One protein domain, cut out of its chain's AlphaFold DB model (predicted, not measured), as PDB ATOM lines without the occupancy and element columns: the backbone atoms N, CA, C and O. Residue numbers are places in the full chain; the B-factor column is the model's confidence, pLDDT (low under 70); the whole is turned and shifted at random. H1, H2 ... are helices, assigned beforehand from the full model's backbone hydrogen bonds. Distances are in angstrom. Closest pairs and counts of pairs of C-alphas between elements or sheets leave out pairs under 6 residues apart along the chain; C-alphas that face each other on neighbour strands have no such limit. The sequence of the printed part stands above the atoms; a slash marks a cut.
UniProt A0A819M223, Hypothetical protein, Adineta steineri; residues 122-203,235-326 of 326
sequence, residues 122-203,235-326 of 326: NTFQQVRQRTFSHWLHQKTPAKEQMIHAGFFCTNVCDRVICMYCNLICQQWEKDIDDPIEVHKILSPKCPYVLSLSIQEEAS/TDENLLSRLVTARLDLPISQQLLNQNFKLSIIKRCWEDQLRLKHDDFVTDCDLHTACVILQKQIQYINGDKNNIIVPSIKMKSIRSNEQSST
ATOM      1  N   ASN A 122     170.351 181.692 148.006       74.44
ATOM      2  CA  ASN A 122     171.120 182.348 146.946       74.44
ATOM      3  C   ASN A 122     171.954 181.335 146.140       74.44
ATOM      4  O   ASN A 122     172.056 181.448 144.923       74.44
ATOM      5  N   THR A 123     172.484 180.301 146.799       72.38
ATOM      6  CA  THR A 123     173.197 179.198 146.141       72.38
ATOM      7  C   THR A 123     172.321 178.511 145.095       72.38
ATOM      8  O   THR A 123     172.757 178.306 143.965       72.38
ATOM      9  N   PHE A 124     171.064 178.208 145.423       78.31
ATOM     10  CA  PHE A 124     170.166 177.518 144.500       78.31
ATOM     11  C   PHE A 124     169.701 178.413 143.344       78.31
ATOM     12  O   PHE A 124     169.621 177.957 142.203       78.31
ATOM     13  N   GLN A 125     169.514 179.713 143.602       81.44
ATOM     14  CA  GLN A 125     169.309 180.717 142.550       81.44
ATOM     15  C   GLN A 125     170.492 180.757 141.568       81.44
ATOM     16  O   GLN A 125     170.291 180.758 140.354       81.44
ATOM     17  N   GLN A 126     171.732 180.732 142.070       82.81
ATOM     18  CA  GLN A 126     172.931 180.708 141.225       82.81
ATOM     19  C   GLN A 126     173.068 179.408 140.432       82.81
ATOM     20  O   GLN A 126     173.510 179.429 139.283       82.81
ATOM     21  N   VAL A 127     172.706 178.263 141.016       84.88
ATOM     22  CA  VAL A 127     172.663 176.989 140.283       84.88
ATOM     23  C   VAL A 127     171.653 177.082 139.141       84.88
ATOM     24  O   VAL A 127     172.008 176.762 138.006       84.88
ATOM     25  N   ARG A 128     170.439 177.605 139.394       93.56
ATOM     26  CA  ARG A 128     169.440 177.848 138.339       93.56
ATOM     27  C   ARG A 128     170.026 178.676 137.208       93.56
ATOM     28  O   ARG A 128     169.972 178.240 136.062       93.56
ATOM     29  N   GLN A 129     170.636 179.817 137.523       91.25
ATOM     30  CA  GLN A 129     171.263 180.692 136.528       91.25
ATOM     31  C   GLN A 129     172.293 179.944 135.669       91.25
ATOM     32  O   GLN A 129     172.276 180.046 134.443       91.25
ATOM     33  N   ARG A 130     173.150 179.127 136.290       90.31
ATOM     34  CA  ARG A 130     174.220 178.394 135.591       90.31
ATOM     35  C   ARG A 130     173.718 177.244 134.720       90.31
ATOM     36  O   ARG A 130     174.421 176.848 133.785       90.31
ATOM     37  N   THR A 131     172.494 176.752 134.932       93.69
ATOM     38  CA  THR A 131     171.880 175.812 133.977       93.69
ATOM     39  C   THR A 131     171.706 176.438 132.587       93.69
ATOM     40  O   THR A 131     171.871 175.742 131.591       93.69
ATOM     41  N   PHE A 132     171.509 177.758 132.489       94.00
ATOM     42  CA  PHE A 132     171.310 178.475 131.221       94.00
ATOM     43  C   PHE A 132     172.600 178.968 130.552       94.00
ATOM     44  O   PHE A 132     172.544 179.792 129.641       94.00
ATOM     45  N   SER A 133     173.776 178.483 130.967       88.81
ATOM     46  CA  SER A 133     175.055 178.979 130.436       88.81
ATOM     47  C   SER A 133     175.215 178.802 128.913       88.81
ATOM     48  O   SER A 133     175.952 179.566 128.305       88.81
ATOM     49  N   HIS A 134     174.508 177.839 128.305       84.12
ATOM     50  CA  HIS A 134     174.529 177.544 126.860       84.12
ATOM     51  C   HIS A 134     173.138 177.658 126.210       84.12
ATOM     52  O   HIS A 134     172.837 176.985 125.226       84.12
ATOM     53  N   TRP A 135     172.253 178.477 126.783       89.38
ATOM     54  CA  TRP A 135     170.902 178.652 126.260       89.38
ATOM     55  C   TRP A 135     170.891 179.427 124.931       89.38
ATOM     56  O   TRP A 135     171.485 180.499 124.813       89.38
ATOM     57  N   LEU A 136     170.189 178.898 123.926       78.75
ATOM     58  CA  LEU A 136     170.153 179.464 122.575       78.75
ATOM     59  C   LEU A 136     169.008 180.479 122.421       78.75
ATOM     60  O   LEU A 136     167.865 180.107 122.167       78.75
ATOM     61  N   HIS A 137     169.328 181.772 122.505       70.75
ATOM     62  CA  HIS A 137     168.359 182.885 122.482       70.75
ATOM     63  C   HIS A 137     167.752 183.237 121.115       70.75
ATOM     64  O   HIS A 137     166.900 184.118 121.035       70.75
ATOM     65  N   GLN A 138     168.214 182.635 120.015       73.12
ATOM     66  CA  GLN A 138     167.826 183.113 118.679       73.12
ATOM     67  C   GLN A 138     166.335 182.919 118.380       73.12
ATOM     68  O   GLN A 138     165.753 183.736 117.675       73.12
ATOM     69  N   LYS A 139     165.719 181.859 118.913       78.56
ATOM     70  CA  LYS A 139     164.306 181.516 118.665       78.56
ATOM     71  C   LYS A 139     163.469 181.389 119.936       78.56
ATOM     72  O   LYS A 139     162.268 181.178 119.851       78.56
ATOM     73  N   THR A 140     164.094 181.537 121.097       90.06
ATOM     74  CA  THR A 140     163.484 181.294 122.407       90.06
ATOM     75  C   THR A 140     163.495 182.576 123.246       90.06
ATOM     76  O   THR A 140     164.282 183.485 122.952       90.06
ATOM     77  N   PRO A 141     162.662 182.667 124.300       93.69
ATOM     78  CA  PRO A 141     162.746 183.749 125.274       93.69
ATOM     79  C   PRO A 141     164.146 183.881 125.897       93.69
ATOM     80  O   PRO A 141     164.966 182.950 125.887       93.69
ATOM     81  N   ALA A 142     164.438 185.059 126.450       94.19
ATOM     82  CA  ALA A 142     165.716 185.319 127.104       94.19
ATOM     83  C   ALA A 142     165.914 184.393 128.319       94.19
ATOM     84  O   ALA A 142     164.958 184.020 129.002       94.19
ATOM     85  N   LYS A 143     167.166 184.035 128.632       95.12
ATOM     86  CA  LYS A 143     167.467 183.139 129.772       95.12
ATOM     87  C   LYS A 143     167.056 183.810 131.065       95.12
ATOM     88  O   LYS A 143     166.590 183.138 131.970       95.12
ATOM     89  N   GLU A 144     167.184 185.132 131.133       95.25
ATOM     90  CA  GLU A 144     166.743 185.934 132.257       95.25
ATOM     91  C   GLU A 144     165.247 185.708 132.486       95.25
ATOM     92  O   GLU A 144     164.871 185.376 133.604       95.25
ATOM     93  N   GLN A 145     164.405 185.761 131.449       95.62
ATOM     94  CA  GLN A 145     162.967 185.491 131.585       95.62
ATOM     95  C   GLN A 145     162.704 184.066 132.097       95.62
ATOM     96  O   GLN A 145     161.915 183.881 133.021       95.62
ATOM     97  N   MET A 146     163.420 183.064 131.576       97.12
ATOM     98  CA  MET A 146     163.302 181.675 132.045       97.12
ATOM     99  C   MET A 146     163.705 181.516 133.521       97.12
ATOM    100  O   MET A 146     163.009 180.866 134.303       97.12
ATOM    101  N   ILE A 147     164.821 182.134 133.919       95.62
ATOM    102  CA  ILE A 147     165.355 182.100 135.286       95.62
ATOM    103  C   ILE A 147     164.396 182.792 136.260       95.62
ATOM    104  O   ILE A 147     164.183 182.265 137.355       95.62
ATOM    105  N   HIS A 148     163.831 183.943 135.877       94.31
ATOM    106  CA  HIS A 148     162.855 184.689 136.684       94.31
ATOM    107  C   HIS A 148     161.515 183.951 136.792       94.31
ATOM    108  O   HIS A 148     160.871 184.007 137.831       94.31
ATOM    109  N   ALA A 149     161.133 183.181 135.770       96.00
ATOM    110  CA  ALA A 149     159.986 182.279 135.833       96.00
ATOM    111  C   ALA A 149     160.238 181.012 136.678       96.00
ATOM    112  O   ALA A 149     159.331 180.200 136.852       96.00
ATOM    113  N   GLY A 150     161.443 180.822 137.232       94.38
ATOM    114  CA  GLY A 150     161.772 179.697 138.118       94.38
ATOM    115  C   GLY A 150     162.111 178.394 137.405       94.38
ATOM    116  O   GLY A 150     162.124 177.330 138.032       94.38
ATOM    117  N   PHE A 151     162.380 178.460 136.104       97.88
ATOM    118  CA  PHE A 151     162.755 177.304 135.307       97.88
ATOM    119  C   PHE A 151     164.247 176.994 135.402       97.88
ATOM    120  O   PHE A 151     165.069 177.884 135.578       97.88
ATOM    121  N   PHE A 152     164.597 175.721 135.236       97.06
ATOM    122  CA  PHE A 152     165.958 175.217 135.083       97.06
ATOM    123  C   PHE A 152     166.113 174.645 133.672       97.06
ATOM    124  O   PHE A 152     165.228 173.934 133.188       97.06
ATOM    125  N   CYS A 153     167.237 174.927 133.015       95.88
ATOM    126  CA  CYS A 153     167.555 174.335 131.721       95.88
ATOM    127  C   CYS A 153     167.894 172.848 131.886       95.88
ATOM    128  O   CYS A 153     168.636 172.460 132.791       95.88
ATOM    129  N   THR A 154     167.362 172.014 130.993       93.69
ATOM    130  CA  THR A 154     167.584 170.559 131.011       93.69
ATOM    131  C   THR A 154     168.759 170.103 130.152       93.69
ATOM    132  O   THR A 154     169.055 168.911 130.135       93.69
ATOM    133  N   ASN A 155     169.401 171.030 129.432       88.25
ATOM    134  CA  ASN A 155     170.433 170.762 128.429       88.25
ATOM    135  C   ASN A 155     169.958 169.904 127.233       88.25
ATOM    136  O   ASN A 155     170.774 169.379 126.481       88.25
ATOM    137  N   VAL A 156     168.642 169.790 127.019       89.75
ATOM    138  CA  VAL A 156     168.049 169.130 125.848       89.75
ATOM    139  C   VAL A 156     167.309 170.171 125.013       89.75
ATOM    140  O   VAL A 156     166.211 170.583 125.376       89.75
ATOM    141  N   CYS A 157     167.888 170.582 123.881       89.38
ATOM    142  CA  CYS A 157     167.345 171.658 123.037       89.38
ATOM    143  C   CYS A 157     167.030 172.918 123.875       89.38
ATOM    144  O   CYS A 157     167.891 173.403 124.602       89.38
ATOM    145  N   ASP A 158     165.799 173.422 123.797       93.69
ATOM    146  CA  ASP A 158     165.240 174.516 124.592       93.69
ATOM    147  C   ASP A 158     164.302 174.011 125.705       93.69
ATOM    148  O   ASP A 158     163.384 174.702 126.146       93.69
ATOM    149  N   ARG A 159     164.468 172.764 126.151       95.56
ATOM    150  CA  ARG A 159     163.612 172.218 127.199       95.56
ATOM    151  C   ARG A 159     164.016 172.764 128.560       95.56
ATOM    152  O   ARG A 159     165.181 172.687 128.970       95.56
ATOM    153  N   VAL A 160     163.013 173.194 129.310       97.50
ATOM    154  CA  VAL A 160     163.147 173.628 130.695       97.50
ATOM    155  C   VAL A 160     162.243 172.824 131.623       97.50
ATOM    156  O   VAL A 160     161.236 172.261 131.192       97.50
ATOM    157  N   ILE A 161     162.604 172.775 132.903       97.31
ATOM    158  CA  ILE A 161     161.813 172.153 133.968       97.31
ATOM    159  C   ILE A 161     161.693 173.093 135.165       97.31
ATOM    160  O   ILE A 161     162.671 173.721 135.569       97.31
ATOM    161  N   CYS A 162     160.519 173.173 135.785       95.38
ATOM    162  CA  CYS A 162     160.405 173.734 137.127       95.38
ATOM    163  C   CYS A 162     160.581 172.616 138.160       95.38
ATOM    164  O   CYS A 162     159.788 171.680 138.214       95.38
ATOM    165  N   MET A 163     161.587 172.709 139.029       89.81
ATOM    166  CA  MET A 163     161.852 171.643 140.008       89.81
ATOM    167  C   MET A 163     160.856 171.598 141.176       89.81
ATOM    168  O   MET A 163     160.815 170.600 141.898       89.81
ATOM    169  N   TYR A 164     160.042 172.644 141.335       86.06
ATOM    170  CA  TYR A 164     159.042 172.772 142.397       86.06
ATOM    171  C   TYR A 164     157.696 172.128 142.047       86.06
ATOM    172  O   TYR A 164     156.993 171.667 142.942       86.06
ATOM    173  N   CYS A 165     157.337 172.072 140.762       84.62
ATOM    174  CA  CYS A 165     156.077 171.480 140.291       84.62
ATOM    175  C   CYS A 165     156.255 170.401 139.213       84.62
ATOM    176  O   CYS A 165     155.292 169.723 138.872       84.62
ATOM    177  N   ASN A 166     157.477 170.202 138.710       90.12
ATOM    178  CA  ASN A 166     157.825 169.315 137.594       90.12
ATOM    179  C   ASN A 166     157.198 169.696 136.244       90.12
ATOM    180  O   ASN A 166     157.200 168.870 135.338       90.12
ATOM    181  N   LEU A 167     156.701 170.927 136.075       94.38
ATOM    182  CA  LEU A 167     156.284 171.421 134.762       94.38
ATOM    183  C   LEU A 167     157.479 171.381 133.801       94.38
ATOM    184  O   LEU A 167     158.515 171.980 134.095       94.38
ATOM    185  N   ILE A 168     157.326 170.682 132.674       97.50
ATOM    186  CA  ILE A 168     158.327 170.591 131.608       97.50
ATOM    187  C   ILE A 168     157.762 171.248 130.353       97.50
ATOM    188  O   ILE A 168     156.711 170.839 129.857       97.50
ATOM    189  N   CYS A 169     158.499 172.218 129.820       97.31
ATOM    190  CA  CYS A 169     158.140 172.939 128.603       97.31
ATOM    191  C   CYS A 169     159.286 172.889 127.588       97.31
ATOM    192  O   CYS A 169     160.459 172.910 127.972       97.31
ATOM    193  N   GLN A 170     158.955 172.835 126.302       96.12
ATOM    194  CA  GLN A 170     159.898 172.825 125.181       96.12
ATOM    195  C   GLN A 170     159.240 173.477 123.952       96.12
ATOM    196  O   GLN A 170     158.017 173.559 123.906       96.12
ATOM    197  N   GLN A 171     160.026 173.860 122.940       95.12
ATOM    198  CA  GLN A 171     159.557 174.514 121.711       95.12
ATOM    199  C   GLN A 171     158.956 175.892 121.997       95.12
ATOM    200  O   GLN A 171     157.817 176.180 121.644       95.12
ATOM    201  N   TRP A 172     159.741 176.720 122.676       96.12
ATOM    202  CA  TRP A 172     159.378 178.079 123.042       96.12
ATOM    203  C   TRP A 172     159.448 179.031 121.848       96.12
ATOM    204  O   TRP A 172     160.409 179.003 121.077       96.12
ATOM    205  N   GLU A 173     158.486 179.945 121.769       94.12
ATOM    206  CA  GLU A 173     158.425 181.015 120.776       94.12
ATOM    207  C   GLU A 173     158.694 182.374 121.444       94.12
ATOM    208  O   GLU A 173     157.888 182.864 122.232       94.12
ATOM    209  N   LYS A 174     159.841 182.995 121.123       89.25
ATOM    210  CA  LYS A 174     160.387 184.200 121.787       89.25
ATOM    211  C   LYS A 174     159.392 185.344 122.036       89.25
ATOM    212  O   LYS A 174     159.447 185.950 123.101       89.25
ATOM    213  N   ASP A 175     158.521 185.632 121.072       88.12
ATOM    214  CA  ASP A 175     157.613 186.791 121.113       88.12
ATOM    215  C   ASP A 175     156.158 186.408 121.440       88.12
ATOM    216  O   ASP A 175     155.272 187.260 121.458       88.12
ATOM    217  N   ILE A 176     155.895 185.119 121.668       92.44
ATOM    218  CA  ILE A 176     154.548 184.578 121.905       92.44
ATOM    219  C   ILE A 176     154.438 183.999 123.314       92.44
ATOM    220  O   ILE A 176     153.415 184.180 123.978       92.44
ATOM    221  N   ASP A 177     155.486 183.322 123.774       95.06
ATOM    222  CA  ASP A 177     155.487 182.603 125.037       95.06
ATOM    223  C   ASP A 177     156.188 183.413 126.130       95.06
ATOM    224  O   ASP A 177     157.416 183.423 126.222       95.06
ATOM    225  N   ASP A 178     155.404 184.051 127.002       95.81
ATOM    226  CA  ASP A 178     155.915 184.628 128.248       95.81
ATOM    227  C   ASP A 178     156.131 183.509 129.290       95.81
ATOM    228  O   ASP A 178     155.159 182.873 129.715       95.81
ATOM    229  N   PRO A 179     157.376 183.242 129.738       97.50
ATOM    230  CA  PRO A 179     157.649 182.145 130.665       97.50
ATOM    231  C   PRO A 179     156.952 182.266 132.025       97.50
ATOM    232  O   PRO A 179     156.584 181.241 132.605       97.50
ATOM    233  N   ILE A 180     156.766 183.483 132.546       96.38
ATOM    234  CA  ILE A 180     156.106 183.713 133.836       96.38
ATOM    235  C   ILE A 180     154.618 183.396 133.696       96.38
ATOM    236  O   ILE A 180     154.088 182.620 134.494       96.38
ATOM    237  N   GLU A 181     153.965 183.927 132.663       95.62
ATOM    238  CA  GLU A 181     152.539 183.688 132.414       95.62
ATOM    239  C   GLU A 181     152.253 182.217 132.114       95.62
ATOM    240  O   GLU A 181     151.324 181.633 132.674       95.62
ATOM    241  N   VAL A 182     153.095 181.576 131.298       97.31
ATOM    242  CA  VAL A 182     153.020 180.132 131.032       97.31
ATOM    243  C   VAL A 182     153.080 179.345 132.341       97.31
ATOM    244  O   VAL A 182     152.265 178.451 132.563       97.31
ATOM    245  N   HIS A 183     154.006 179.675 133.242       97.00
ATOM    246  CA  HIS A 183     154.128 178.965 134.511       97.00
ATOM    247  C   HIS A 183     152.938 179.234 135.449       97.00
ATOM    248  O   HIS A 183     152.403 178.287 136.035       97.00
ATOM    249  N   LYS A 184     152.486 180.494 135.552       95.00
ATOM    250  CA  LYS A 184     151.314 180.902 136.346       95.00
ATOM    251  C   LYS A 184     150.053 180.159 135.897       95.00
ATOM    252  O   LYS A 184     149.359 179.586 136.734       95.00
ATOM    253  N   ILE A 185     149.795 180.099 134.591       94.50
ATOM    254  CA  ILE A 185     148.586 179.484 134.024       94.50
ATOM    255  C   ILE A 185     148.644 177.954 134.084       94.50
ATOM    256  O   ILE A 185     147.671 177.309 134.476       94.50
ATOM    257  N   LEU A 186     149.779 177.345 133.728       94.62
ATOM    258  CA  LEU A 186     149.886 175.883 133.667       94.62
ATOM    259  C   LEU A 186     150.115 175.231 135.033       94.62
ATOM    260  O   LEU A 186     149.897 174.029 135.190       94.62
ATOM    261  N   SER A 187     150.600 175.971 136.031       92.06
ATOM    262  CA  SER A 187     150.851 175.449 137.379       92.06
ATOM    263  C   SER A 187     150.606 176.508 138.464       92.06
ATOM    264  O   SER A 187     151.515 176.817 139.237       92.06
ATOM    265  N   PRO A 188     149.363 177.006 138.617       88.19
ATOM    266  CA  PRO A 188     149.031 178.094 139.547       88.19
ATOM    267  C   PRO A 188     149.278 177.745 141.023       88.19
ATOM    268  O   PRO A 188     149.456 178.623 141.858       88.19
ATOM    269  N   LYS A 189     149.314 176.449 141.358       83.75
ATOM    270  CA  LYS A 189     149.601 175.941 142.712       83.75
ATOM    271  C   LYS A 189     151.087 175.634 142.946       83.75
ATOM    272  O   LYS A 189     151.433 175.060 143.976       83.75
ATOM    273  N   CYS A 190     151.966 175.946 141.992       87.38
ATOM    274  CA  CYS A 190     153.401 175.724 142.142       87.38
ATOM    275  C   CYS A 190     153.957 176.577 143.300       87.38
ATOM    276  O   CYS A 190     153.715 177.785 143.319       87.38
ATOM    277  N   PRO A 191     154.756 176.008 144.227       83.56
ATOM    278  CA  PRO A 191     155.353 176.772 145.325       83.56
ATOM    279  C   PRO A 191     156.161 177.995 144.871       83.56
ATOM    280  O   PRO A 191     156.161 179.016 145.554       83.56
ATOM    281  N   TYR A 192     156.831 177.907 143.716       85.50
ATOM    282  CA  TYR A 192     157.570 179.030 143.141       85.50
ATOM    283  C   TYR A 192     156.631 180.122 142.625       85.50
ATOM    284  O   TYR A 192     156.802 181.284 142.977       85.50
ATOM    285  N   VAL A 193     155.598 179.744 141.867       85.88
ATOM    286  CA  VAL A 193     154.581 180.677 141.350       85.88
ATOM    287  C   VAL A 193     153.905 181.435 142.489       85.88
ATOM    288  O   VAL A 193     153.866 182.662 142.465       85.88
ATOM    289  N   LEU A 194     153.465 180.724 143.530       80.81
ATOM    290  CA  LEU A 194     152.854 181.340 144.710       80.81
ATOM    291  C   LEU A 194     153.801 182.338 145.397       80.81
ATOM    292  O   LEU A 194     153.354 183.343 145.940       80.81
ATOM    293  N   SER A 195     155.113 182.089 145.362       79.62
ATOM    294  CA  SER A 195     156.104 183.004 145.937       79.62
ATOM    295  C   SER A 195     156.335 184.273 145.111       79.62
ATOM    296  O   SER A 195     156.687 185.293 145.701       79.62
ATOM    297  N   LEU A 196     156.112 184.235 143.789       81.12
ATOM    298  CA  LEU A 196     156.223 185.407 142.912       81.12
ATOM    299  C   LEU A 196     155.095 186.409 143.178       81.12
ATOM    300  O   LEU A 196     155.370 187.592 143.367       81.12
ATOM    301  N   SER A 197     153.848 185.936 143.281       68.19
ATOM    302  CA  SER A 197     152.677 186.793 143.538       68.19
ATOM    303  C   SER A 197     152.803 187.576 144.851       68.19
ATOM    304  O   SER A 197     152.504 188.763 144.904       68.19
ATOM    305  N   ILE A 198     153.362 186.950 145.892       64.38
ATOM    306  CA  ILE A 198     153.621 187.611 147.182       64.38
ATOM    307  C   ILE A 198     154.663 188.742 147.047       64.38
ATOM    308  O   ILE A 198     154.617 189.720 147.794       64.38
ATOM    309  N   GLN A 199     155.629 188.629 146.126       60.75
ATOM    310  CA  GLN A 199     156.614 189.695 145.895       60.75
ATOM    311  C   GLN A 199     156.041 190.871 145.091       60.75
ATOM    312  O   GLN A 199     156.396 192.016 145.376       60.75
ATOM    313  N   GLU A 200     155.142 190.612 144.138       62.28
ATOM    314  CA  GLU A 200     154.400 191.644 143.387       62.28
ATOM    315  C   GLU A 200     153.512 192.494 144.322       62.28
ATOM    316  O   GLU A 200     153.495 193.725 144.242       62.28
ATOM    317  N   GLU A 201     152.842 191.859 145.287       52.16
ATOM    318  CA  GLU A 201     152.045 192.550 146.311       52.16
ATOM    319  C   GLU A 201     152.917 193.385 147.268       52.16
ATOM    320  O   GLU A 201     152.609 194.545 147.544       52.16
ATOM    321  N   ALA A 202     154.050 192.843 147.731       53.41
ATOM    322  CA  ALA A 202     154.966 193.553 148.631       53.41
ATOM    323  C   ALA A 202     155.634 194.783 147.984       53.41
ATOM    324  O   ALA A 202     155.956 195.748 148.677       53.41
ATOM    325  N   SER A 203     155.845 194.753 146.666       50.16
ATOM    326  CA  SER A 203     156.426 195.867 145.903       50.16
ATOM    327  C   SER A 203     155.393 196.944 145.562       50.16
ATOM    328  O   SER A 203     155.733 198.125 145.528       50.16
ATOM    329  N   THR A 235     183.843 164.678 119.739       66.38
ATOM    330  CA  THR A 235     183.271 163.697 118.806       66.38
ATOM    331  C   THR A 235     183.898 162.314 118.977       66.38
ATOM    332  O   THR A 235     183.325 161.324 118.528       66.38
ATOM    333  N   ASP A 236     185.053 162.230 119.647       81.75
ATOM    334  CA  ASP A 236     185.697 160.968 120.003       81.75
ATOM    335  C   ASP A 236     184.997 160.336 121.218       81.75
ATOM    336  O   ASP A 236     185.220 160.708 122.375       81.75
ATOM    337  N   GLU A 237     184.141 159.354 120.939       87.38
ATOM    338  CA  GLU A 237     183.407 158.587 121.948       87.38
ATOM    339  C   GLU A 237     184.325 157.823 122.914       87.38
ATOM    340  O   GLU A 237     183.981 157.652 124.087       87.38
ATOM    341  N   ASN A 238     185.518 157.405 122.474       82.69
ATOM    342  CA  ASN A 238     186.471 156.723 123.349       82.69
ATOM    343  C   ASN A 238     187.088 157.704 124.348       82.69
ATOM    344  O   ASN A 238     187.210 157.386 125.535       82.69
ATOM    345  N   LEU A 239     187.443 158.910 123.890       80.94
ATOM    346  CA  LEU A 239     187.927 159.974 124.768       80.94
ATOM    347  C   LEU A 239     186.850 160.386 125.776       80.94
ATOM    348  O   LEU A 239     187.134 160.454 126.972       80.94
ATOM    349  N   LEU A 240     185.610 160.595 125.322       84.31
ATOM    350  CA  LEU A 240     184.507 160.939 126.216       84.31
ATOM    351  C   LEU A 240     184.278 159.856 127.273       84.31
ATOM    352  O   LEU A 240     184.169 160.171 128.456       84.31
ATOM    353  N   SER A 241     184.251 158.584 126.870       86.25
ATOM    354  CA  SER A 241     184.070 157.459 127.790       86.25
ATOM    355  C   SER A 241     185.147 157.436 128.884       86.25
ATOM    356  O   SER A 241     184.832 157.288 130.069       86.25
ATOM    357  N   ARG A 242     186.415 157.678 128.522       82.62
ATOM    358  CA  ARG A 242     187.528 157.779 129.482       82.62
ATOM    359  C   ARG A 242     187.372 158.968 130.430       82.62
ATOM    360  O   ARG A 242     187.557 158.809 131.635       82.62
ATOM    361  N   LEU A 243     187.018 160.142 129.903       80.19
ATOM    362  CA  LEU A 243     186.824 161.355 130.702       80.19
ATOM    363  C   LEU A 243     185.670 161.206 131.695       80.19
ATOM    364  O   LEU A 243     185.815 161.594 132.855       80.19
ATOM    365  N   VAL A 244     184.551 160.626 131.256       90.12
ATOM    366  CA  VAL A 244     183.389 160.341 132.104       90.12
ATOM    367  C   VAL A 244     183.750 159.319 133.176       90.12
ATOM    368  O   VAL A 244     183.426 159.537 134.337       90.12
ATOM    369  N   THR A 245     184.471 158.249 132.826       86.81
ATOM    370  CA  THR A 245     184.911 157.230 133.796       86.81
ATOM    371  C   THR A 245     185.729 157.859 134.924       86.81
ATOM    372  O   THR A 245     185.380 157.684 136.085       86.81
ATOM    373  N   ALA A 246     186.717 158.697 134.599       79.94
ATOM    374  CA  ALA A 246     187.512 159.399 135.611       79.94
ATOM    375  C   ALA A 246     186.667 160.296 136.540       79.94
ATOM    376  O   ALA A 246     186.998 160.478 137.708       79.94
ATOM    377  N   ARG A 247     185.559 160.859 136.039       91.38
ATOM    378  CA  ARG A 247     184.646 161.712 136.821       91.38
ATOM    379  C   ARG A 247     183.660 160.926 137.672       91.38
ATOM    380  O   ARG A 247     183.188 161.433 138.690       91.38
ATOM    381  N   LEU A 248     183.350 159.691 137.285       90.69
ATOM    382  CA  LEU A 248     182.559 158.787 138.111       90.69
ATOM    383  C   LEU A 248     183.310 158.408 139.395       90.69
ATOM    384  O   LEU A 248     182.659 158.207 140.414       90.69
ATOM    385  N   ASP A 249     184.644 158.424 139.388       83.38
ATOM    386  CA  ASP A 249     185.477 158.159 140.572       83.38
ATOM    387  C   ASP A 249     185.600 159.359 141.536       83.38
ATOM    388  O   ASP A 249     186.135 159.222 142.636       83.38
ATOM    389  N   LEU A 250     185.086 160.542 141.168       83.31
ATOM    390  CA  LEU A 250     185.127 161.721 142.040       83.31
ATOM    391  C   LEU A 250     184.275 161.523 143.310       83.31
ATOM    392  O   LEU A 250     183.198 160.922 143.229       83.31
ATOM    393  N   PRO A 251     184.672 162.104 144.465       87.94
ATOM    394  CA  PRO A 251     183.946 161.951 145.728       87.94
ATOM    395  C   PRO A 251     182.453 162.276 145.630       87.94
ATOM    396  O   PRO A 251     181.627 161.539 146.162       87.94
ATOM    397  N   ILE A 252     182.094 163.334 144.898       89.06
ATOM    398  CA  ILE A 252     180.694 163.721 144.703       89.06
ATOM    399  C   ILE A 252     179.901 162.684 143.895       89.06
ATOM    400  O   ILE A 252     178.764 162.371 144.243       89.06
ATOM    401  N   SER A 253     180.494 162.092 142.856       89.12
ATOM    402  CA  SER A 253     179.855 161.033 142.064       89.12
ATOM    403  C   SER A 253     179.615 159.784 142.917       89.12
ATOM    404  O   SER A 253     178.525 159.212 142.886       89.12
ATOM    405  N   GLN A 254     180.593 159.410 143.745       92.38
ATOM    406  CA  GLN A 254     180.473 158.295 144.689       92.38
ATOM    407  C   GLN A 254     179.431 158.576 145.782       92.38
ATOM    408  O   GLN A 254     178.626 157.709 146.121       92.38
ATOM    409  N   GLN A 255     179.372 159.810 146.287       89.00
ATOM    410  CA  GLN A 255     178.340 160.229 147.231       89.00
ATOM    411  C   GLN A 255     176.933 160.106 146.627       89.00
ATOM    412  O   GLN A 255     176.036 159.586 147.287       89.00
ATOM    413  N   LEU A 256     176.732 160.537 145.378       88.31
ATOM    414  CA  LEU A 256     175.439 160.430 144.693       88.31
ATOM    415  C   LEU A 256     175.011 158.967 144.494       88.31
ATOM    416  O   LEU A 256     173.840 158.640 144.700       88.31
ATOM    417  N   LEU A 257     175.949 158.071 144.164       90.88
ATOM    418  CA  LEU A 257     175.683 156.628 144.104       90.88
ATOM    419  C   LEU A 257     175.206 156.091 145.460       90.88
ATOM    420  O   LEU A 257     174.187 155.402 145.527       90.88
ATOM    421  N   ASN A 258     175.874 156.483 146.547       89.38
ATOM    422  CA  ASN A 258     175.480 156.115 147.913       89.38
ATOM    423  C   ASN A 258     174.121 156.710 148.325       89.38
ATOM    424  O   ASN A 258     173.436 156.164 149.187       89.38
ATOM    425  N   GLN A 259     173.699 157.807 147.694       83.25
ATOM    426  CA  GLN A 259     172.379 158.423 147.861       83.25
ATOM    427  C   GLN A 259     171.299 157.812 146.944       83.25
ATOM    428  O   GLN A 259     170.214 158.379 146.811       83.25
ATOM    429  N   ASN A 260     171.551 156.640 146.347       88.44
ATOM    430  CA  ASN A 260     170.645 155.906 145.454       88.44
ATOM    431  C   ASN A 260     170.365 156.573 144.095       88.44
ATOM    432  O   ASN A 260     169.374 156.239 143.433       88.44
ATOM    433  N   PHE A 261     171.228 157.476 143.619       91.00
ATOM    434  CA  PHE A 261     171.174 157.860 142.210       91.00
ATOM    435  C   PHE A 261     171.629 156.694 141.331       91.00
ATOM    436  O   PHE A 261     172.644 156.046 141.582       91.00
ATOM    437  N   LYS A 262     170.882 156.429 140.253       95.62
ATOM    438  CA  LYS A 262     171.281 155.419 139.266       95.62
ATOM    439  C   LYS A 262     172.571 155.865 138.577       95.62
ATOM    440  O   LYS A 262     172.645 156.997 138.100       95.62
ATOM    441  N   LEU A 263     173.523 154.946 138.413       96.44
ATOM    442  CA  LEU A 263     174.773 155.196 137.684       96.44
ATOM    443  C   LEU A 263     174.527 155.790 136.287       96.44
ATOM    444  O   LEU A 263     175.234 156.702 135.873       96.44
ATOM    445  N   SER A 264     173.490 155.323 135.583       97.31
ATOM    446  CA  SER A 264     173.126 155.839 134.260       97.31
ATOM    447  C   SER A 264     172.745 157.324 134.260       97.31
ATOM    448  O   SER A 264     172.997 157.999 133.269       97.31
ATOM    449  N   ILE A 265     172.184 157.846 135.357       96.75
ATOM    450  CA  ILE A 265     171.845 159.269 135.501       96.75
ATOM    451  C   ILE A 265     173.125 160.085 135.672       96.75
ATOM    452  O   ILE A 265     173.349 161.022 134.916       96.75
ATOM    453  N   ILE A 266     173.991 159.694 136.612       97.44
ATOM    454  CA  ILE A 266     175.244 160.413 136.895       97.44
ATOM    455  C   ILE A 266     176.146 160.406 135.656       97.44
ATOM    456  O   ILE A 266     176.658 161.449 135.249       97.44
ATOM    457  N   LYS A 267     176.281 159.241 135.008       97.56
ATOM    458  CA  LYS A 267     177.026 159.089 133.757       97.56
ATOM    459  C   LYS A 267     176.487 160.032 132.684       97.56
ATOM    460  O   LYS A 267     177.261 160.769 132.080       97.56
ATOM    461  N   ARG A 268     175.165 160.052 132.486       96.81
ATOM    462  CA  ARG A 268     174.530 160.911 131.487       96.81
ATOM    463  C   ARG A 268     174.743 162.397 131.780       96.81
ATOM    464  O   ARG A 268     175.018 163.150 130.856       96.81
ATOM    465  N   CYS A 269     174.680 162.815 133.044       96.75
ATOM    466  CA  CYS A 269     174.959 164.199 133.426       96.75
ATOM    467  C   CYS A 269     176.392 164.620 133.079       96.75
ATOM    468  O   CYS A 269     176.580 165.713 132.549       96.75
ATOM    469  N   TRP A 270     177.387 163.763 133.324       95.69
ATOM    470  CA  TRP A 270     178.770 164.028 132.918       95.69
ATOM    471  C   TRP A 270     178.949 164.036 131.397       95.69
ATOM    472  O   TRP A 270     179.642 164.906 130.875       95.69
ATOM    473  N   GLU A 271     178.302 163.114 130.677       95.06
ATOM    474  CA  GLU A 271     178.298 163.104 129.209       95.06
ATOM    475  C   GLU A 271     177.726 164.414 128.646       95.06
ATOM    476  O   GLU A 271     178.374 165.058 127.825       95.06
ATOM    477  N   ASP A 272     176.542 164.835 129.101       93.62
ATOM    478  CA  ASP A 272     175.890 166.061 128.631       93.62
ATOM    479  C   ASP A 272     176.729 167.304 128.968       93.62
ATOM    480  O   ASP A 272     176.909 168.184 128.127       93.62
ATOM    481  N   GLN A 273     177.302 167.356 130.173       90.62
ATOM    482  CA  GLN A 273     178.162 168.453 130.616       90.62
ATOM    483  C   GLN A 273     179.419 168.585 129.737       90.62
ATOM    484  O   GLN A 273     179.701 169.670 129.228       90.62
ATOM    485  N   LEU A 274     180.127 167.484 129.472       87.06
ATOM    486  CA  LEU A 274     181.342 167.493 128.649       87.06
ATOM    487  C   LEU A 274     181.058 167.740 127.161       87.06
ATOM    488  O   LEU A 274     181.841 168.412 126.487       87.06
ATOM    489  N   ARG A 275     179.940 167.223 126.637       87.62
ATOM    490  CA  ARG A 275     179.553 167.419 125.232       87.62
ATOM    491  C   ARG A 275     179.105 168.844 124.938       87.62
ATOM    492  O   ARG A 275     179.377 169.329 123.847       87.62
ATOM    493  N   LEU A 276     178.390 169.479 125.866       86.12
ATOM    494  CA  LEU A 276     177.767 170.782 125.626       86.12
ATOM    495  C   LEU A 276     178.607 171.947 126.130       86.12
ATOM    496  O   LEU A 276     178.594 173.006 125.511       86.12
ATOM    497  N   LYS A 277     179.276 171.771 127.274       81.56
ATOM    498  CA  LYS A 277     179.997 172.852 127.956       81.56
ATOM    499  C   LYS A 277     181.511 172.728 127.858       81.56
ATOM    500  O   LYS A 277     182.196 173.695 128.156       81.56
ATOM    501  N   HIS A 278     182.010 171.556 127.460       79.50
ATOM    502  CA  HIS A 278     183.443 171.259 127.350       79.50
ATOM    503  C   HIS A 278     184.234 171.516 128.640       79.50
ATOM    504  O   HIS A 278     185.423 171.814 128.592       79.50
ATOM    505  N   ASP A 279     183.571 171.385 129.789       82.19
ATOM    506  CA  ASP A 279     184.142 171.682 131.100       82.19
ATOM    507  C   ASP A 279     183.424 170.884 132.193       82.19
ATOM    508  O   ASP A 279     182.338 170.342 131.965       82.19
ATOM    509  N   ASP A 280     183.997 170.837 133.388       84.94
ATOM    510  CA  ASP A 280     183.422 170.161 134.545       84.94
ATOM    511  C   ASP A 280     182.299 170.968 135.205       84.94
ATOM    512  O   ASP A 280     182.048 172.139 134.911       84.94
ATOM    513  N   PHE A 281     181.565 170.313 136.106       83.50
ATOM    514  CA  PHE A 281     180.646 171.021 136.985       83.50
ATOM    515  C   PHE A 281     181.441 171.937 137.920       83.50
ATOM    516  O   PHE A 281     182.376 171.500 138.585       83.50
ATOM    517  N   VAL A 282     181.039 173.207 137.996       80.75
ATOM    518  CA  VAL A 282     181.724 174.231 138.806       80.75
ATOM    519  C   VAL A 282     181.678 173.890 140.300       80.75
ATOM    520  O   VAL A 282     182.603 174.202 141.045       80.75
ATOM    521  N   THR A 283     180.586 173.275 140.754       81.75
ATOM    522  CA  THR A 283     180.369 172.862 142.140       81.75
ATOM    523  C   THR A 283     179.660 171.513 142.201       81.75
ATOM    524  O   THR A 283     178.872 171.164 141.319       81.75
ATOM    525  N   ASP A 284     179.831 170.807 143.316       85.69
ATOM    526  CA  ASP A 284     179.091 169.579 143.635       85.69
ATOM    527  C   ASP A 284     177.566 169.768 143.565       85.69
ATOM    528  O   ASP A 284     176.823 168.877 143.143       85.69
ATOM    529  N   CYS A 285     177.091 170.965 143.930       82.19
ATOM    530  CA  CYS A 285     175.678 171.323 143.870       82.19
ATOM    531  C   CYS A 285     175.138 171.338 142.433       82.19
ATOM    532  O   CYS A 285     173.966 171.023 142.220       82.19
ATOM    533  N   ASP A 286     175.979 171.628 141.439       85.88
ATOM    534  CA  ASP A 286     175.566 171.612 140.034       85.88
ATOM    535  C   ASP A 286     175.378 170.204 139.516       85.88
ATOM    536  O   ASP A 286     174.358 169.933 138.888       85.88
ATOM    537  N   LEU A 287     176.326 169.307 139.808       92.19
ATOM    538  CA  LEU A 287     176.203 167.906 139.422       92.19
ATOM    539  C   LEU A 287     174.971 167.288 140.082       92.19
ATOM    540  O   LEU A 287     174.164 166.643 139.410       92.19
ATOM    541  N   HIS A 288     174.789 167.518 141.383       90.88
ATOM    542  CA  HIS A 288     173.620 167.021 142.098       90.88
ATOM    543  C   HIS A 288     172.325 167.586 141.498       90.88
ATOM    544  O   HIS A 288     171.367 166.845 141.277       90.88
ATOM    545  N   THR A 289     172.273 168.886 141.198       89.62
ATOM    546  CA  THR A 289     171.080 169.502 140.598       89.62
ATOM    547  C   THR A 289     170.819 168.966 139.193       89.62
ATOM    548  O   THR A 289     169.675 168.654 138.871       89.62
ATOM    549  N   ALA A 290     171.857 168.761 138.380       94.94
ATOM    550  CA  ALA A 290     171.740 168.130 137.070       94.94
ATOM    551  C   ALA A 290     171.182 166.699 137.176       94.94
ATOM    552  O   ALA A 290     170.273 166.341 136.424       94.94
ATOM    553  N   CYS A 291     171.649 165.911 138.152       95.88
ATOM    554  CA  CYS A 291     171.140 164.561 138.407       95.88
ATOM    555  C   CYS A 291     169.661 164.575 138.817       95.88
ATOM    556  O   CYS A 291     168.873 163.785 138.299       95.88
ATOM    557  N   VAL A 292     169.260 165.500 139.697       93.06
ATOM    558  CA  VAL A 292     167.857 165.678 140.113       93.06
ATOM    559  C   VAL A 292     166.978 166.102 138.937       93.06
ATOM    560  O   VAL A 292     165.896 165.545 138.753       93.06
ATOM    561  N   ILE A 293     167.439 167.047 138.111       94.75
ATOM    562  CA  ILE A 293     166.739 167.492 136.897       94.75
ATOM    563  C   ILE A 293     166.516 166.311 135.953       94.75
ATOM    564  O   ILE A 293     165.393 166.090 135.498       94.75
ATOM    565  N   LEU A 294     167.561 165.534 135.663       95.81
ATOM    566  CA  LEU A 294     167.461 164.389 134.765       95.81
ATOM    567  C   LEU A 294     166.547 163.297 135.340       95.81
ATOM    568  O   LEU A 294     165.698 162.765 134.625       95.81
ATOM    569  N   GLN A 295     166.650 163.009 136.638       93.94
ATOM    570  CA  GLN A 295     165.775 162.049 137.310       93.94
ATOM    571  C   GLN A 295     164.302 162.472 137.234       93.94
ATOM    572  O   GLN A 295     163.454 161.659 136.863       93.94
ATOM    573  N   LYS A 296     163.998 163.741 137.531       92.44
ATOM    574  CA  LYS A 296     162.642 164.296 137.441       92.44
ATOM    575  C   LYS A 296     162.109 164.270 136.013       92.44
ATOM    576  O   LYS A 296     160.957 163.902 135.823       92.44
ATOM    577  N   GLN A 297     162.934 164.591 135.016       93.56
ATOM    578  CA  GLN A 297     162.541 164.472 133.610       93.56
ATOM    579  C   GLN A 297     162.143 163.039 133.256       93.56
ATOM    580  O   GLN A 297     161.075 162.831 132.693       93.56
ATOM    581  N   ILE A 298     162.968 162.049 133.613       92.69
ATOM    582  CA  ILE A 298     162.677 160.636 133.332       92.69
ATOM    583  C   ILE A 298     161.366 160.214 134.010       92.69
ATOM    584  O   ILE A 298     160.521 159.593 133.370       92.69
ATOM    585  N   GLN A 299     161.184 160.577 135.284       90.75
ATOM    586  CA  GLN A 299     159.994 160.229 136.064       90.75
ATOM    587  C   GLN A 299     158.721 160.907 135.553       90.75
ATOM    588  O   GLN A 299     157.676 160.268 135.510       90.75
ATOM    589  N   TYR A 300     158.796 162.189 135.195       89.56
ATOM    590  CA  TYR A 300     157.628 162.966 134.792       89.56
ATOM    591  C   TYR A 300     157.240 162.704 133.337       89.56
ATOM    592  O   TYR A 300     156.062 162.549 133.040       89.56
ATOM    593  N   ILE A 301     158.217 162.603 132.427       92.75
ATOM    594  CA  ILE A 301     157.944 162.266 131.026       92.75
ATOM    595  C   ILE A 301     157.430 160.828 130.947       92.75
ATOM    596  O   ILE A 301     156.443 160.579 130.266       92.75
ATOM    597  N   ASN A 302     158.070 159.890 131.656       91.25
ATOM    598  CA  ASN A 302     157.683 158.475 131.718       91.25
ATOM    599  C   ASN A 302     157.387 157.844 130.338       91.25
ATOM    600  O   ASN A 302     156.470 157.043 130.180       91.25
ATOM    601  N   GLY A 303     158.141 158.251 129.311       88.94
ATOM    602  CA  GLY A 303     157.959 157.803 127.925       88.94
ATOM    603  C   GLY A 303     156.803 158.459 127.158       88.94
ATOM    604  O   GLY A 303     156.725 158.281 125.945       88.94
ATOM    605  N   ASP A 304     155.956 159.254 127.811       91.25
ATOM    606  CA  ASP A 304     154.860 159.977 127.171       91.25
ATOM    607  C   ASP A 304     155.281 161.408 126.811       91.25
ATOM    608  O   ASP A 304     155.515 162.268 127.666       91.25
ATOM    609  N   LYS A 305     155.368 161.679 125.505       88.62
ATOM    610  CA  LYS A 305     155.740 162.999 124.980       88.62
ATOM    611  C   LYS A 305     154.713 164.081 125.318       88.62
ATOM    612  O   LYS A 305     155.095 165.245 125.345       88.62
ATOM    613  N   ASN A 306     153.463 163.726 125.616       88.75
ATOM    614  CA  ASN A 306     152.425 164.691 125.986       88.75
ATOM    615  C   ASN A 306     152.696 165.367 127.340       88.75
ATOM    616  O   ASN A 306     152.148 166.433 127.618       88.75
ATOM    617  N   ASN A 307     153.578 164.788 128.161       90.94
ATOM    618  CA  ASN A 307     154.042 165.396 129.409       90.94
ATOM    619  C   ASN A 307     155.061 166.528 129.182       90.94
ATOM    620  O   ASN A 307     155.425 167.220 130.134       90.94
ATOM    621  N   ILE A 308     155.529 166.726 127.943       95.38
ATOM    622  CA  ILE A 308     156.338 167.876 127.536       95.38
ATOM    623  C   ILE A 308     155.398 168.881 126.873       95.38
ATOM    624  O   ILE A 308     154.869 168.634 125.790       95.38
ATOM    625  N   ILE A 309     155.192 170.025 127.518       96.69
ATOM    626  CA  ILE A 309     154.269 171.039 127.019       96.69
ATOM    627  C   ILE A 309     154.946 171.911 125.963       96.69
ATOM    628  O   ILE A 309     156.051 172.408 126.176       96.69
ATOM    629  N   VAL A 310     154.241 172.141 124.854       97.06
ATOM    630  CA  VAL A 310     154.533 173.227 123.908       97.06
ATOM    631  C   VAL A 310     153.694 174.440 124.321       97.06
ATOM    632  O   VAL A 310     152.462 174.380 124.177       97.06
ATOM    633  N   PRO A 311     154.298 175.504 124.884       96.25
ATOM    634  CA  PRO A 311     153.540 176.594 125.494       96.25
ATOM    635  C   PRO A 311     152.596 177.287 124.509       96.25
ATOM    636  O   PRO A 311     151.402 177.391 124.797       96.25
ATOM    637  N   SER A 312     153.075 177.633 123.315       94.06
ATOM    638  CA  SER A 312     152.287 178.358 122.315       94.06
ATOM    639  C   SER A 312     151.016 177.614 121.892       94.06
ATOM    640  O   SER A 312     149.961 178.224 121.707       94.06
ATOM    641  N   ILE A 313     151.074 176.283 121.800       94.94
ATOM    642  CA  ILE A 313     149.925 175.425 121.484       94.94
ATOM    643  C   ILE A 313     148.979 175.345 122.683       94.94
ATOM    644  O   ILE A 313     147.767 175.542 122.548       94.94
ATOM    645  N   LYS A 314     149.522 175.059 123.872       94.94
ATOM    646  CA  LYS A 314     148.710 174.833 125.071       94.94
ATOM    647  C   LYS A 314     147.971 176.098 125.502       94.94
ATOM    648  O   LYS A 314     146.786 176.026 125.818       94.94
ATOM    649  N   MET A 315     148.638 177.246 125.459       93.25
ATOM    650  CA  MET A 315     148.073 178.537 125.851       93.25
ATOM    651  C   MET A 315     146.991 179.007 124.873       93.25
ATOM    652  O   MET A 315     145.954 179.501 125.310       93.25
ATOM    653  N   LYS A 316     147.173 178.789 123.559       92.50
ATOM    654  CA  LYS A 316     146.119 179.040 122.558       92.50
ATOM    655  C   LYS A 316     144.873 178.199 122.844       92.50
ATOM    656  O   LYS A 316     143.777 178.743 122.880       92.50
ATOM    657  N   SER A 317     145.046 176.905 123.123       93.50
ATOM    658  CA  SER A 317     143.928 176.008 123.447       93.50
ATOM    659  C   SER A 317     143.154 176.440 124.698       93.50
ATOM    660  O   SER A 317     141.928 176.364 124.693       93.50
ATOM    661  N   ILE A 318     143.838 176.906 125.749       92.00
ATOM    662  CA  ILE A 318     143.184 177.395 126.974       92.00
ATOM    663  C   ILE A 318     142.328 178.630 126.667       92.00
ATOM    664  O   ILE A 318     141.140 178.634 126.975       92.00
ATOM    665  N   ARG A 319     142.892 179.623 125.967       89.56
ATOM    666  CA  ARG A 319     142.181 180.861 125.598       89.56
ATOM    667  C   ARG A 319     140.949 180.594 124.729       89.56
ATOM    668  O   ARG A 319     139.911 181.217 124.928       89.56
ATOM    669  N   SER A 320     141.037 179.654 123.785       89.94
ATOM    670  CA  SER A 320     139.892 179.273 122.943       89.94
ATOM    671  C   SER A 320     138.763 178.599 123.730       89.94
ATOM    672  O   SER A 320     137.600 178.791 123.391       89.94
ATOM    673  N   ASN A 321     139.083 177.833 124.778       86.31
ATOM    674  CA  ASN A 321     138.080 177.177 125.622       86.31
ATOM    675  C   ASN A 321     137.388 178.149 126.589       86.31
ATOM    676  O   ASN A 321     136.221 177.962 126.929       86.31
ATOM    677  N   GLU A 322     138.089 179.193 127.033       81.12
ATOM    678  CA  GLU A 322     137.497 180.248 127.862       81.12
ATOM    679  C   GLU A 322     136.479 181.072 127.063       81.12
ATOM    680  O   GLU A 322     135.398 181.354 127.567       81.12
ATOM    681  N   GLN A 323     136.768 181.367 125.791       72.00
ATOM    682  CA  GLN A 323     135.872 182.117 124.899       72.00
ATOM    683  C   GLN A 323     134.621 181.342 124.462       72.00
ATOM    684  O   GLN A 323     133.626 181.955 124.093       72.00
ATOM    685  N   SER A 324     134.655 180.007 124.469       67.62
ATOM    686  CA  SER A 324     133.486 179.172 124.154       67.62
ATOM    687  C   SER A 324     132.599 178.877 125.366       67.62
ATOM    688  O   SER A 324     131.520 178.309 125.205       67.62
ATOM    689  N   SER A 325     133.050 179.252 126.568       61.44
ATOM    690  CA  SER A 325     132.342 179.037 127.837       61.44
ATOM    691  C   SER A 325     131.649 180.304 128.368       61.44
ATOM    692  O   SER A 325     130.999 180.235 129.412       61.44
ATOM    693  N   THR A 326     131.795 181.439 127.675       50.56
ATOM    694  CA  THR A 326     131.152 182.738 127.962       50.56
ATOM    695  C   THR A 326     130.029 183.032 126.987       50.56
ATOM    696  O   THR A 326     128.950 183.461 127.446       50.56
TER     697      THR A 326
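AT A GLANCE: This is residues 122 to 203 and 235 to 326 of the 326 residues of the protein "Hypothetical protein" of Adineta steineri (UniProt A0A819M223). What does the model look like? Two lobes of helices lie along a long axis: in one, H5 and H8 cross H7 while H6 makes a hairpin with it; the other holds H1, H2, H3 and a long stretch, residues 149 to 178, folded back on itself. Residues 198 to 203 of H4 and residues 319 to 326, of which 319 to 323 belong to H9, stick out. What is it made of? The printed part has 174 residues with nine named helices, H1 to H9 in order, and no named strand; its class is all helix. How large is it? It is compact, with a radius of gyration of the C-alphas of 17.7 A, and elongated, spanning 61 by 36 by 30 A.

HOW THE PARTS SIT: What does the first helix meet? H1, residues 122 to 131, only just touches residues 285 to 289 of H8, residues 284 to 301, with 3 pairs of C-alphas within 8 A, the closest those of Val 127 and Asp 286, 6.1 A apart. What comes next? H2, residues 143 to 148, touches H3, residues 179 to 186, at a steep tilt of 51 degrees; their closest C-alphas, of Met 146 and Pro 179, are 5.8 A apart. Between them residues 160 to 161 pair antiparallel with residues 152 to 153 and 168 to 169. H3 is close to but not clearly touching H4, residues 191 to 203, and H9, residues 311 to 323; the closest C-alphas are Lys 184 to Val 193, 6.0 A, and Val 182 to Pro 311, 6.6 A. Which helix is the hub? H7, residues 263 to 277, touches H5, residues 237 to 248, closest at the C-alphas of Val 244 and Trp 270, 6.0 A, and H8, closest at those of Ile 266 and Cys 291, 6.0 A. H6, residues 251 to 258, forms a helical hairpin with H7, only just touching it with 3 pairs of C-alphas within 8 A, the closest those of Leu 257 and Leu 263, 6.6 A. How are the backbones? Every O i to N i+4 pair is within hydrogen-bond range in each helix but H4, with 7 of 9.

IN THESE COORDINATES: Where are the anchors? C-alpha 122 of H1 is at (171.120, 182.348, 146.946), and C-alpha 323 of H9 at (135.872, 182.117, 124.899). Which helices are long? From first to last C-alpha H8 measures 25.7 A, H7 20.8 A, H4 19.1 A and H9 18.5 A.

THE WHOLE: Is the printed part cut? Residues 204 to 234 are not printed, and C-alphas 203 and 235 are 49.9 A apart. Which links are long? H1 to H2 and H2 to H3. Where is confidence low? Residues 197 to 203, 235 and 324 to 326 are under 70.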